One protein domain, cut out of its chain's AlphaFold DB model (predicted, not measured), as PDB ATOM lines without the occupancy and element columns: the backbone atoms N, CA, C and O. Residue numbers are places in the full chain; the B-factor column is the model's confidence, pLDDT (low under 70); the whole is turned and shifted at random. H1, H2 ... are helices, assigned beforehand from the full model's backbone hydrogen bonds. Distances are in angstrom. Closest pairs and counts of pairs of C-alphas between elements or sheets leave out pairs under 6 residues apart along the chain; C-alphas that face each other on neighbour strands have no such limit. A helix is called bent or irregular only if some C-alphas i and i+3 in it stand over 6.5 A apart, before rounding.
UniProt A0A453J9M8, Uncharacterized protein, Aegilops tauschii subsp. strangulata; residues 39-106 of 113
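This is residues 39 to 106 of the 113 residues of an uncharacterized protein of Aegilops tauschii subsp. strangulata (UniProt A0A453J9M8). The model is an open, flat zigzag of helices: H1 lies along one side, H2 runs back between H1 and H3, and H3 turns again to run along the far side. The three strokes are joined by loops and keep clear of each other with no packed core, and the free-standing residues 39 to 49 and 98 to 106 stick out at the two ends. The printed part has 68 residues with three named helices in the order H1, H2, H3 and no named strand, and its class is all helix. The whole is loose, with a radius of gyration of the C-alphas of 15.2 A, and its C-alphas span 43 by 34 by 14 A.

The longest helix is H1, residues 40 to 56, and it touches no helix. Its residues 40 to 49, together with Ser 39 before it, stand free: no C-alpha 8 or more residues away along the chain lies within 10 A of theirs. A long link of 17 residues, 57 to 73, goes from H1 to H2, residues 74 to 82. H1 and H2 are apart, with no C-alpha of the one within 8 A of the other. A short link of 7 residues, 83 to 89, which is not tight, goes from H2 to H3, residues 90 to 105. H2 and H3 are apart by the same measure, and H1 and H3 are apart too. The y component of the N-to-C direction is -0.91 in H1, 0.82 in H2 and -0.64 in H3. At the end of the printed part, residues 98 to 106 stand free, of which 98 to 105 belong to H3. In H1, H2 and H3 every pair of O i and N i+4 inside the helix is within hydrogen-bond range.

H1 has 17 residues, Gln 40 to Ala 56, and measures 24.4 A from first to last C-alpha. It begins at C-alpha 40, at (-44.607, -17.960, 31.224), and ends at C-alpha 56, at (-48.107, -39.384, 42.421). H3 has 16 residues, Gly 90 to Asp 105, and measures 22.4 A. Its last C-alpha, that of Asp 105, is at (-38.355, -61.483, 22.954). Between these two in the chain comes H2, 9 residues from Glu 74 to Gln 82, which measures 12.3 A and has its first C-alpha at (-48.618, -39.002, 22.271). No helix is bent or irregular. Residues 57 to 73 are a long stretch with no named element, and their C-alphas lie 4 to 17 A from the mean of all C-alphas.

The outline is flat. The two C-alphas farthest apart are those of Ser 39 and Arg 106, the first and last printed residues, at 47.2 A. Without the two stretches that stand free, the body has 48 residues, spans 32 by 24 by 14 A and has a radius of gyration of 13.1 A. The printed part runs from residue 39 to residue 106 with no cut, out of a full chain of 113 residues. The link from H1 to H2 is long, and the link from H2 to H3 is short but not tight. The mean pLDDT of the printed part is 93.9, and no printed residue is under 70. The mean pLDDT is 96 in H1, 96 in H2 and 95 in H3.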
ATOM      1  N   SER A  39     -48.358 -18.088  28.078       95.50
ATOM      2  CA  SER A  39     -47.659 -17.224  29.032       95.50
ATOM      3  C   SER A  39     -46.645 -18.021  29.862       95.50
ATOM      4  O   SER A  39     -46.791 -19.226  30.082       95.50
ATOM      5  N   GLN A  40     -45.624 -17.335  30.376       94.31
ATOM      6  CA  GLN A  40     -44.607 -17.960  31.224       94.31
ATOM      7  C   GLN A  40     -45.220 -18.683  32.435       94.31
ATOM      8  O   GLN A  40     -44.800 -19.788  32.768       94.31
ATOM      9  N   GLU A  41     -46.233 -18.088  33.065       96.25
ATOM     10  CA  GLU A  41     -46.949 -18.700  34.189       96.25
ATOM     11  C   GLU A  41     -47.696 -19.970  33.780       96.25
ATOM     12  O   GLU A  41     -47.726 -20.933  34.541       96.25
ATOM     13  N   ALA A  42     -48.299 -19.987  32.587       97.19
ATOM     14  CA  ALA A  42     -48.990 -21.166  32.084       97.19
ATOM     15  C   ALA A  42     -48.013 -22.311  31.800       97.19
ATOM     16  O   ALA A  42     -48.280 -23.435  32.209       97.19
ATOM     17  N   MET A  43     -46.863 -22.015  31.183       96.38
ATOM     18  CA  MET A  43     -45.816 -23.015  30.953       96.38
ATOM     19  C   MET A  43     -45.236 -23.559  32.265       96.38
ATOM     20  O   MET A  43     -45.002 -24.757  32.374       96.38
ATOM     21  N   MET A  44     -45.033 -22.710  33.280       97.00
ATOM     22  CA  MET A  44     -44.545 -23.174  34.585       97.00
ATOM     23  C   MET A  44     -45.571 -24.071  35.286       97.00
ATOM     24  O   MET A  44     -45.215 -25.137  35.774       97.00
ATOM     25  N   ARG A  45     -46.856 -23.688  35.261       98.31
ATOM     26  CA  ARG A  45     -47.945 -24.507  35.819       98.31
ATOM     27  C   ARG A  45     -48.062 -25.872  35.141       98.31
ATOM     28  O   ARG A  45     -48.341 -26.849  35.826       98.31
ATOM     29  N   ASP A  46     -47.853 -25.939  33.827       97.50
ATOM     30  CA  ASP A  46     -47.844 -27.200  33.077       97.50
ATOM     31  C   ASP A  46     -46.703 -28.127  33.538       97.50
ATOM     32  O   ASP A  46     -46.920 -29.302  33.834       97.50
ATOM     33  N   VAL A  47     -45.501 -27.569  33.723       96.81
ATOM     34  CA  VAL A  47     -44.333 -28.294  34.251       96.81
ATOM     35  C   VAL A  47     -44.565 -28.769  35.690       96.81
ATOM     36  O   VAL A  47     -44.277 -29.925  36.005       96.81
ATOM     37  N   ASP A  48     -45.114 -27.920  36.559       98.12
ATOM     38  CA  ASP A  48     -45.424 -28.277  37.949       98.12
ATOM     39  C   ASP A  48     -46.471 -29.401  38.024       98.12
ATOM     40  O   ASP A  48     -46.326 -30.347  38.806       98.12
ATOM     41  N   ALA A  49     -47.503 -29.340  37.175       97.88
ATOM     42  CA  ALA A  49     -48.512 -30.389  37.062       97.88
ATOM     43  C   ALA A  49     -47.899 -31.718  36.594       97.88
ATOM     44  O   ALA A  49     -48.177 -32.762  37.186       97.88
ATOM     45  N   PHE A  50     -47.006 -31.678  35.601       95.31
ATOM     46  CA  PHE A  50     -46.269 -32.852  35.138       95.31
ATOM     47  C   PHE A  50     -45.419 -33.489  36.252       95.31
ATOM     48  O   PHE A  50     -45.453 -34.708  36.440       95.31
ATOM     49  N   TYR A  51     -44.674 -32.689  37.026       96.75
ATOM     50  CA  TYR A  51     -43.884 -33.206  38.151       96.75
ATOM     51  C   TYR A  51     -44.761 -33.789  39.264       96.75
ATOM     52  O   TYR A  51     -44.405 -34.830  39.821       96.75
ATOM     53  N   SER A  52     -45.906 -33.165  39.548       97.38
ATOM     54  CA  SER A  52     -46.862 -33.629  40.561       97.38
ATOM     55  C   SER A  52     -47.486 -34.976  40.178       97.38
ATOM     56  O   SER A  52     -47.548 -35.891  40.999       97.38
ATOM     57  N   ASP A  53     -47.888 -35.141  38.914       94.56
ATOM     58  CA  ASP A  53     -48.376 -36.419  38.384       94.56
ATOM     59  C   ASP A  53     -47.285 -37.506  38.412       94.56
ATOM     60  O   ASP A  53     -47.523 -38.646  38.816       94.56
ATOM     61  N   MET A  54     -46.055 -37.157  38.029       94.12
ATOM     62  CA  MET A  54     -44.923 -38.084  38.067       94.12
ATOM     63  C   MET A  54     -44.618 -38.562  39.498       94.12
ATOM     64  O   MET A  54     -44.334 -39.746  39.694       94.12
ATOM     65  N   GLU A  55     -44.698 -37.669  40.490       95.81
ATOM     66  CA  GLU A  55     -44.546 -38.003  41.909       95.81
ATOM     67  C   GLU A  55     -45.688 -38.897  42.406       95.81
ATOM     68  O   GLU A  55     -45.423 -39.931  43.021       95.81
ATOM     69  N   ALA A  56     -46.940 -38.575  42.066       96.19
ATOM     70  CA  ALA A  56     -48.107 -39.384  42.421       96.19
ATOM     71  C   ALA A  56     -48.032 -40.817  41.855       96.19
ATOM     72  O   ALA A  56     -48.464 -41.769  42.505       96.19
ATOM     73  N   ARG A  57     -47.428 -40.992  40.671       93.50
ATOM     74  CA  ARG A  57     -47.154 -42.307  40.058       93.50
ATOM     75  C   ARG A  57     -45.910 -43.012  40.619       93.50
ATOM     76  O   ARG A  57     -45.582 -44.108  40.165       93.50
ATOM     77  N   GLY A  58     -45.182 -42.399  41.555       94.75
ATOM     78  CA  GLY A  58     -43.939 -42.940  42.114       94.75
ATOM     79  C   GLY A  58     -42.792 -43.024  41.099       94.75
ATOM     80  O   GLY A  58     -41.884 -43.847  41.243       94.75
ATOM     81  N   CYS A  59     -42.820 -42.215  40.038       93.50
ATOM     82  CA  CYS A  59     -41.818 -42.267  38.983       93.50
ATOM     83  C   CYS A  59     -40.543 -41.509  39.391       93.50
ATOM     84  O   CYS A  59     -40.562 -40.340  39.771       93.50
ATOM     85  N   ALA A  60     -39.390 -42.179  39.289       94.69
ATOM     86  CA  ALA A  60     -38.106 -41.591  39.659       94.69
ATOM     87  C   ALA A  60     -37.741 -40.390  38.767       94.69
ATOM     88  O   ALA A  60     -37.797 -40.493  37.540       94.69
ATOM     89  N   LYS A  61     -37.224 -39.305  39.367       95.19
ATOM     90  CA  LYS A  61     -36.816 -38.066  38.663       95.19
ATOM     91  C   LYS A  61     -35.864 -38.289  37.483       95.19
ATOM     92  O   LYS A  61     -35.920 -37.572  36.497       95.19
ATOM     93  N   ARG A  62     -35.019 -39.326  37.516       95.44
ATOM     94  CA  ARG A  62     -34.148 -39.676  36.373       95.44
ATOM     95  C   ARG A  62     -34.915 -40.023  35.084       95.44
ATOM     96  O   ARG A  62     -34.302 -40.116  34.029       95.44
ATOM     97  N   ARG A  63     -36.227 -40.263  35.169       93.88
ATOM     98  CA  ARG A  63     -37.104 -40.611  34.043       93.88
ATOM     99  C   ARG A  63     -37.984 -39.453  33.563       93.88
ATOM    100  O   ARG A  63     -38.874 -39.695  32.760       93.88
ATOM    101  N   THR A  64     -37.739 -38.217  34.006       95.50
ATOM    102  CA  THR A  64     -38.499 -37.020  33.584       95.50
ATOM    103  C   THR A  64     -38.634 -36.898  32.064       95.50
ATOM    104  O   THR A  64     -39.679 -36.481  31.583       95.50
ATOM    105  N   HIS A  65     -37.613 -37.288  31.298       95.31
ATOM    106  CA  HIS A  65     -37.616 -37.193  29.833       95.31
ATOM    107  C   HIS A  65     -37.830 -38.549  29.128       95.31
ATOM    108  O   HIS A  65     -37.509 -38.700  27.953       95.31
ATOM    109  N   ASP A  66     -38.338 -39.559  29.838       93.88
ATOM    110  CA  ASP A  66     -38.620 -40.886  29.278       93.88
ATOM    111  C   ASP A  66     -39.993 -40.907  28.588       93.88
ATOM    112  O   ASP A  66     -41.019 -41.009  29.264       93.88
ATOM    113  N   LEU A  67     -40.021 -40.861  27.252       90.56
ATOM    114  CA  LEU A  67     -41.267 -40.968  26.472       90.56
ATOM    115  C   LEU A  67     -41.736 -42.412  26.278       90.56
ATOM    116  O   LEU A  67     -42.808 -42.651  25.733       90.56
ATOM    117  N   GLY A  68     -40.956 -43.394  26.731       82.81
ATOM    118  CA  GLY A  68     -41.357 -44.796  26.713       82.81
ATOM    119  C   GLY A  68     -42.338 -45.165  27.829       82.81
ATOM    120  O   GLY A  68     -42.674 -46.342  27.960       82.81
ATOM    121  N   GLN A  69     -42.749 -44.211  28.672       73.12
ATOM    122  CA  GLN A  69     -43.750 -44.403  29.720       73.12
ATOM    123  C   GLN A  69     -45.123 -43.901  29.279       73.12
ATOM    124  O   GLN A  69     -45.239 -42.793  28.773       73.12
ATOM    125  N   GLY A  70     -46.175 -44.667  29.570       74.25
ATOM    126  CA  GLY A  70     -47.549 -44.250  29.291       74.25
ATOM    127  C   GLY A  70     -47.961 -44.538  27.850       74.25
ATOM    128  O   GLY A  70     -47.794 -45.665  27.385       74.25
ATOM    129  N   ASN A  71     -48.544 -43.543  27.180       78.62
ATOM    130  CA  ASN A  71     -49.094 -43.668  25.834       78.62
ATOM    131  C   ASN A  71     -48.004 -43.442  24.768       78.62
ATOM    132  O   ASN A  71     -47.526 -42.315  24.609       78.62
ATOM    133  N   PRO A  72     -47.594 -44.485  24.021       79.06
ATOM    134  CA  PRO A  72     -46.580 -44.336  22.987       79.06
ATOM    135  C   PRO A  72     -47.041 -43.336  21.918       79.06
ATOM    136  O   PRO A  72     -48.180 -43.400  21.456       79.06
ATOM    137  N   PHE A  73     -46.134 -42.467  21.471       92.31
ATOM    138  CA  PHE A  73     -46.337 -41.500  20.380       92.31
ATOM    139  C   PHE A  73     -47.216 -40.276  20.687       92.31
ATOM    140  O   PHE A  73     -47.394 -39.445  19.797       92.31
ATOM    141  N   GLU A  74     -47.768 -40.147  21.899       93.44
ATOM    142  CA  GLU A  74     -48.618 -39.002  22.271       93.44
ATOM    143  C   GLU A  74     -47.878 -37.669  22.124       93.44
ATOM    144  O   GLU A  74     -48.413 -36.715  21.563       93.44
ATOM    145  N   TYR A  75     -46.618 -37.624  22.560       95.12
ATOM    146  CA  TYR A  75     -45.777 -36.440  22.441       95.12
ATOM    147  C   TYR A  75     -45.532 -36.058  20.977       95.12
ATOM    148  O   TYR A  75     -45.697 -34.904  20.590       95.12
ATOM    149  N   GLU A  76     -45.149 -37.024  20.145       95.31
ATOM    150  CA  GLU A  76     -44.874 -36.812  18.727       95.31
ATOM    151  C   GLU A  76     -46.123 -36.345  17.974       95.31
ATOM    152  O   GLU A  76     -46.039 -35.405  17.181       95.31
ATOM    153  N   ASP A  77     -47.279 -36.956  18.245       95.94
ATOM    154  CA  ASP A  77     -48.559 -36.539  17.672       95.94
ATOM    155  C   ASP A  77     -48.923 -35.117  18.119       95.94
ATOM    156  O   ASP A  77     -49.291 -34.297  17.279       95.94
ATOM    157  N   TRP A  78     -48.752 -34.795  19.404       96.31
ATOM    158  CA  TRP A  78     -49.018 -33.457  19.927       96.31
ATOM    159  C   TRP A  78     -48.136 -32.397  19.253       96.31
ATOM    160  O   TRP A  78     -48.653 -31.398  18.755       96.31
ATOM    161  N   VAL A  79     -46.816 -32.615  19.156       96.62
ATOM    162  CA  VAL A  79     -45.908 -31.653  18.496       96.62
ATOM    163  C   VAL A  79     -46.232 -31.519  17.005       96.62
ATOM    164  O   VAL A  79     -46.162 -30.416  16.454       96.62
ATOM    165  N   ALA A  80     -46.594 -32.619  16.335       96.56
ATOM    166  CA  ALA A  80     -47.011 -32.590  14.937       96.56
ATOM    167  C   ALA A  80     -48.262 -31.719  14.744       96.56
ATOM    168  O   ALA A  80     -48.255 -30.843  13.877       96.56
ATOM    169  N   GLU A  81     -49.277 -31.886  15.594       96.62
ATOM    170  CA  GLU A  81     -50.495 -31.071  15.585       96.62
ATOM    171  C   GLU A  81     -50.197 -29.586  15.824       96.62
ATOM    172  O   GLU A  81     -50.694 -28.745  15.075       96.62
ATOM    173  N   GLN A  82     -49.315 -29.250  16.779       95.12
ATOM    174  CA  GLN A  82     -48.882 -27.860  16.994       95.12
ATOM    175  C   GLN A  82     -48.235 -27.254  15.741       95.12
ATOM    176  O   GLN A  82     -48.342 -26.059  15.491       95.12
ATOM    177  N   CYS A  83     -47.563 -28.073  14.932       95.06
ATOM    178  CA  CYS A  83     -46.946 -27.639  13.681       95.06
ATOM    179  C   CYS A  83     -47.913 -27.628  12.482       95.06
ATOM    180  O   CYS A  83     -47.462 -27.371  11.362       95.06
ATOM    181  N   GLY A  84     -49.200 -27.945  12.674       94.50
ATOM    182  CA  GLY A  84     -50.173 -28.114  11.589       94.50
ATOM    183  C   GLY A  84     -49.886 -29.325  10.693       94.50
ATOM    184  O   GLY A  84     -50.273 -29.338   9.525       94.50
ATOM    185  N   LEU A  85     -49.156 -30.319  11.203       94.38
ATOM    186  CA  LEU A  85     -48.843 -31.565  10.508       94.38
ATOM    187  C   LEU A  85     -49.840 -32.659  10.905       94.38
ATOM    188  O   LEU A  85     -50.462 -32.612  11.963       94.38
ATOM    189  N   GLY A  86     -49.965 -33.681  10.056       94.44
ATOM    190  CA  GLY A  86     -50.691 -34.894  10.420       94.44
ATOM    191  C   GLY A  86     -49.973 -35.680  11.520       94.44
ATOM    192  O   GLY A  86     -48.743 -35.637  11.622       94.44
ATOM    193  N   ARG A  87     -50.751 -36.430  12.309       94.62
ATOM    194  CA  ARG A  87     -50.246 -37.403  13.291       94.62
ATOM    195  C   ARG A  87     -49.317 -38.430  12.646       94.62
ATOM    196  O   ARG A  87     -49.401 -38.688  11.442       94.62
ATOM    197  N   MET A  88     -48.472 -39.053  13.464       92.56
ATOM    198  CA  MET A  88     -47.545 -40.083  13.009       92.56
ATOM    199  C   MET A  88     -48.293 -41.235  12.332       92.56
ATOM    200  O   MET A  88     -49.326 -41.717  12.808       92.56
ATOM    201  N   GLU A  89     -47.736 -41.698  11.218       94.19
ATOM    202  CA  GLU A  89     -48.326 -42.726  10.381       94.19
ATOM    203  C   GLU A  89     -48.475 -44.048  11.151       94.19
ATOM    204  O   GLU A  89     -47.549 -44.508  11.825       94.19
ATOM    205  N   GLY A  90     -49.630 -44.709  11.011       94.88
ATOM    206  CA  GLY A  90     -49.927 -45.943  11.747       94.88
ATOM    207  C   GLY A  90     -48.915 -47.069  11.500       94.88
ATOM    208  O   GLY A  90     -48.566 -47.796  12.427       94.88
ATOM    209  N   TRP A  91     -48.372 -47.172  10.283       96.31
ATOM    210  CA  TRP A  91     -47.335 -48.158   9.963       96.31
ATOM    211  C   TRP A  91     -46.033 -47.900  10.734       96.31
ATOM    212  O   TRP A  91     -45.398 -48.851  11.184       96.31
ATOM    213  N   ARG A  92     -45.653 -46.632  10.950       94.31
ATOM    214  CA  ARG A  92     -44.436 -46.272  11.693       94.31
ATOM    215  C   ARG A  92     -44.593 -46.611  13.171       94.31
ATOM    216  O   ARG A  92     -43.683 -47.193  13.762       94.31
ATOM    217  N   LYS A  93     -45.774 -46.331  13.735       93.56
ATOM    218  CA  LYS A  93     -46.148 -46.756  15.094       93.56
ATOM    219  C   LYS A  93     -46.067 -48.278  15.232       93.56
ATOM    220  O   LYS A  93     -45.435 -48.781  16.159       93.56
ATOM    221  N   GLY A  94     -46.635 -49.004  14.266       94.69
ATOM    222  CA  GLY A  94     -46.585 -50.466  14.206       94.69
ATOM    223  C   GLY A  94     -45.158 -51.017  14.151       94.69
ATOM    224  O   GLY A  94     -44.824 -51.913  14.922       94.69
ATOM    225  N   MET A  95     -44.291 -50.444  13.310       95.19
ATOM    226  CA  MET A  95     -42.881 -50.842  13.216       95.19
ATOM    227  C   MET A  95     -42.124 -50.654  14.533       95.19
ATOM    228  O   MET A  95     -41.374 -51.542  14.937       95.19
ATOM    229  N   PHE A  96     -42.316 -49.526  15.222       92.81
ATOM    230  CA  PHE A  96     -41.659 -49.282  16.508       92.81
ATOM    231  C   PHE A  96     -42.120 -50.277  17.577       92.81
ATOM    232  O   PHE A  96     -41.287 -50.877  18.252       92.81
ATOM    233  N   VAL A  97     -43.433 -50.509  17.690       92.81
ATOM    234  CA  VAL A  97     -43.990 -51.489  18.638       92.81
ATOM    235  C   VAL A  97     -43.456 -52.894  18.350       92.81
ATOM    236  O   VAL A  97     -43.008 -53.575  19.271       92.81
ATOM    237  N   ALA A  98     -43.441 -53.310  17.080       94.75
ATOM    238  CA  ALA A  98     -42.895 -54.603  16.677       94.75
ATOM    239  C   ALA A  98     -41.399 -54.721  17.006       94.75
ATOM    240  O   ALA A  98     -40.970 -55.738  17.539       94.75
ATOM    241  N   THR A  99     -40.615 -53.666  16.768       93.81
ATOM    242  CA  THR A  99     -39.178 -53.641  17.086       93.81
ATOM    243  C   THR A  99     -38.933 -53.756  18.589       93.81
ATOM    244  O   THR A  99     -38.094 -54.545  19.012       93.81
ATOM    245  N   CYS A 100     -39.684 -53.013  19.410       92.19
ATOM    246  CA  CYS A 100     -39.603 -53.102  20.870       92.19
ATOM    247  C   CYS A 100     -39.949 -54.506  21.373       92.19
ATOM    248  O   CYS A 100     -39.265 -55.021  22.255       92.19
ATOM    249  N   LYS A 101     -40.983 -55.133  20.796       94.69
ATOM    250  CA  LYS A 101     -41.354 -56.512  21.111       94.69
ATOM    251  C   LYS A 101     -40.251 -57.493  20.712       94.69
ATOM    252  O   LYS A 101     -39.822 -58.281  21.542       94.69
ATOM    253  N   ASN A 102     -39.737 -57.401  19.486       96.44
ATOM    254  CA  ASN A 102     -38.674 -58.287  19.016       96.44
ATOM    255  C   ASN A 102     -37.403 -58.135  19.862       96.44
ATOM    256  O   ASN A 102     -36.794 -59.132  20.217       96.44
ATOM    257  N   LEU A 103     -37.023 -56.912  20.239       95.00
ATOM    258  CA  LEU A 103     -35.885 -56.681  21.129       95.00
ATOM    259  C   LEU A 103     -36.089 -57.329  22.510       95.00
ATOM    260  O   LEU A 103     -35.131 -57.828  23.090       95.00
ATOM    261  N   ALA A 104     -37.316 -57.310  23.038       94.62
ATOM    262  CA  ALA A 104     -37.637 -57.945  24.313       94.62
ATOM    263  C   ALA A 104     -37.637 -59.481  24.220       94.62
ATOM    264  O   ALA A 104     -37.112 -60.138  25.113       94.62
ATOM    265  N   ASP A 105     -38.198 -60.036  23.143       97.19
ATOM    266  CA  ASP A 105     -38.355 -61.483  22.954       97.19
ATOM    267  C   ASP A 105     -37.048 -62.161  22.487       97.19
ATOM    268  O   ASP A 105     -36.783 -63.310  22.838       97.19
ATOM    269  N   ARG A 106     -36.230 -61.464  21.685       96.25
ATOM    270  CA  ARG A 106     -35.042 -62.004  20.995       96.25
ATOM    271  C   ARG A 106     -33.912 -60.965  20.873       96.25
ATOM    272  O   ARG A 106     -33.552 -60.563  19.765       96.25
TER     273      ARG A 106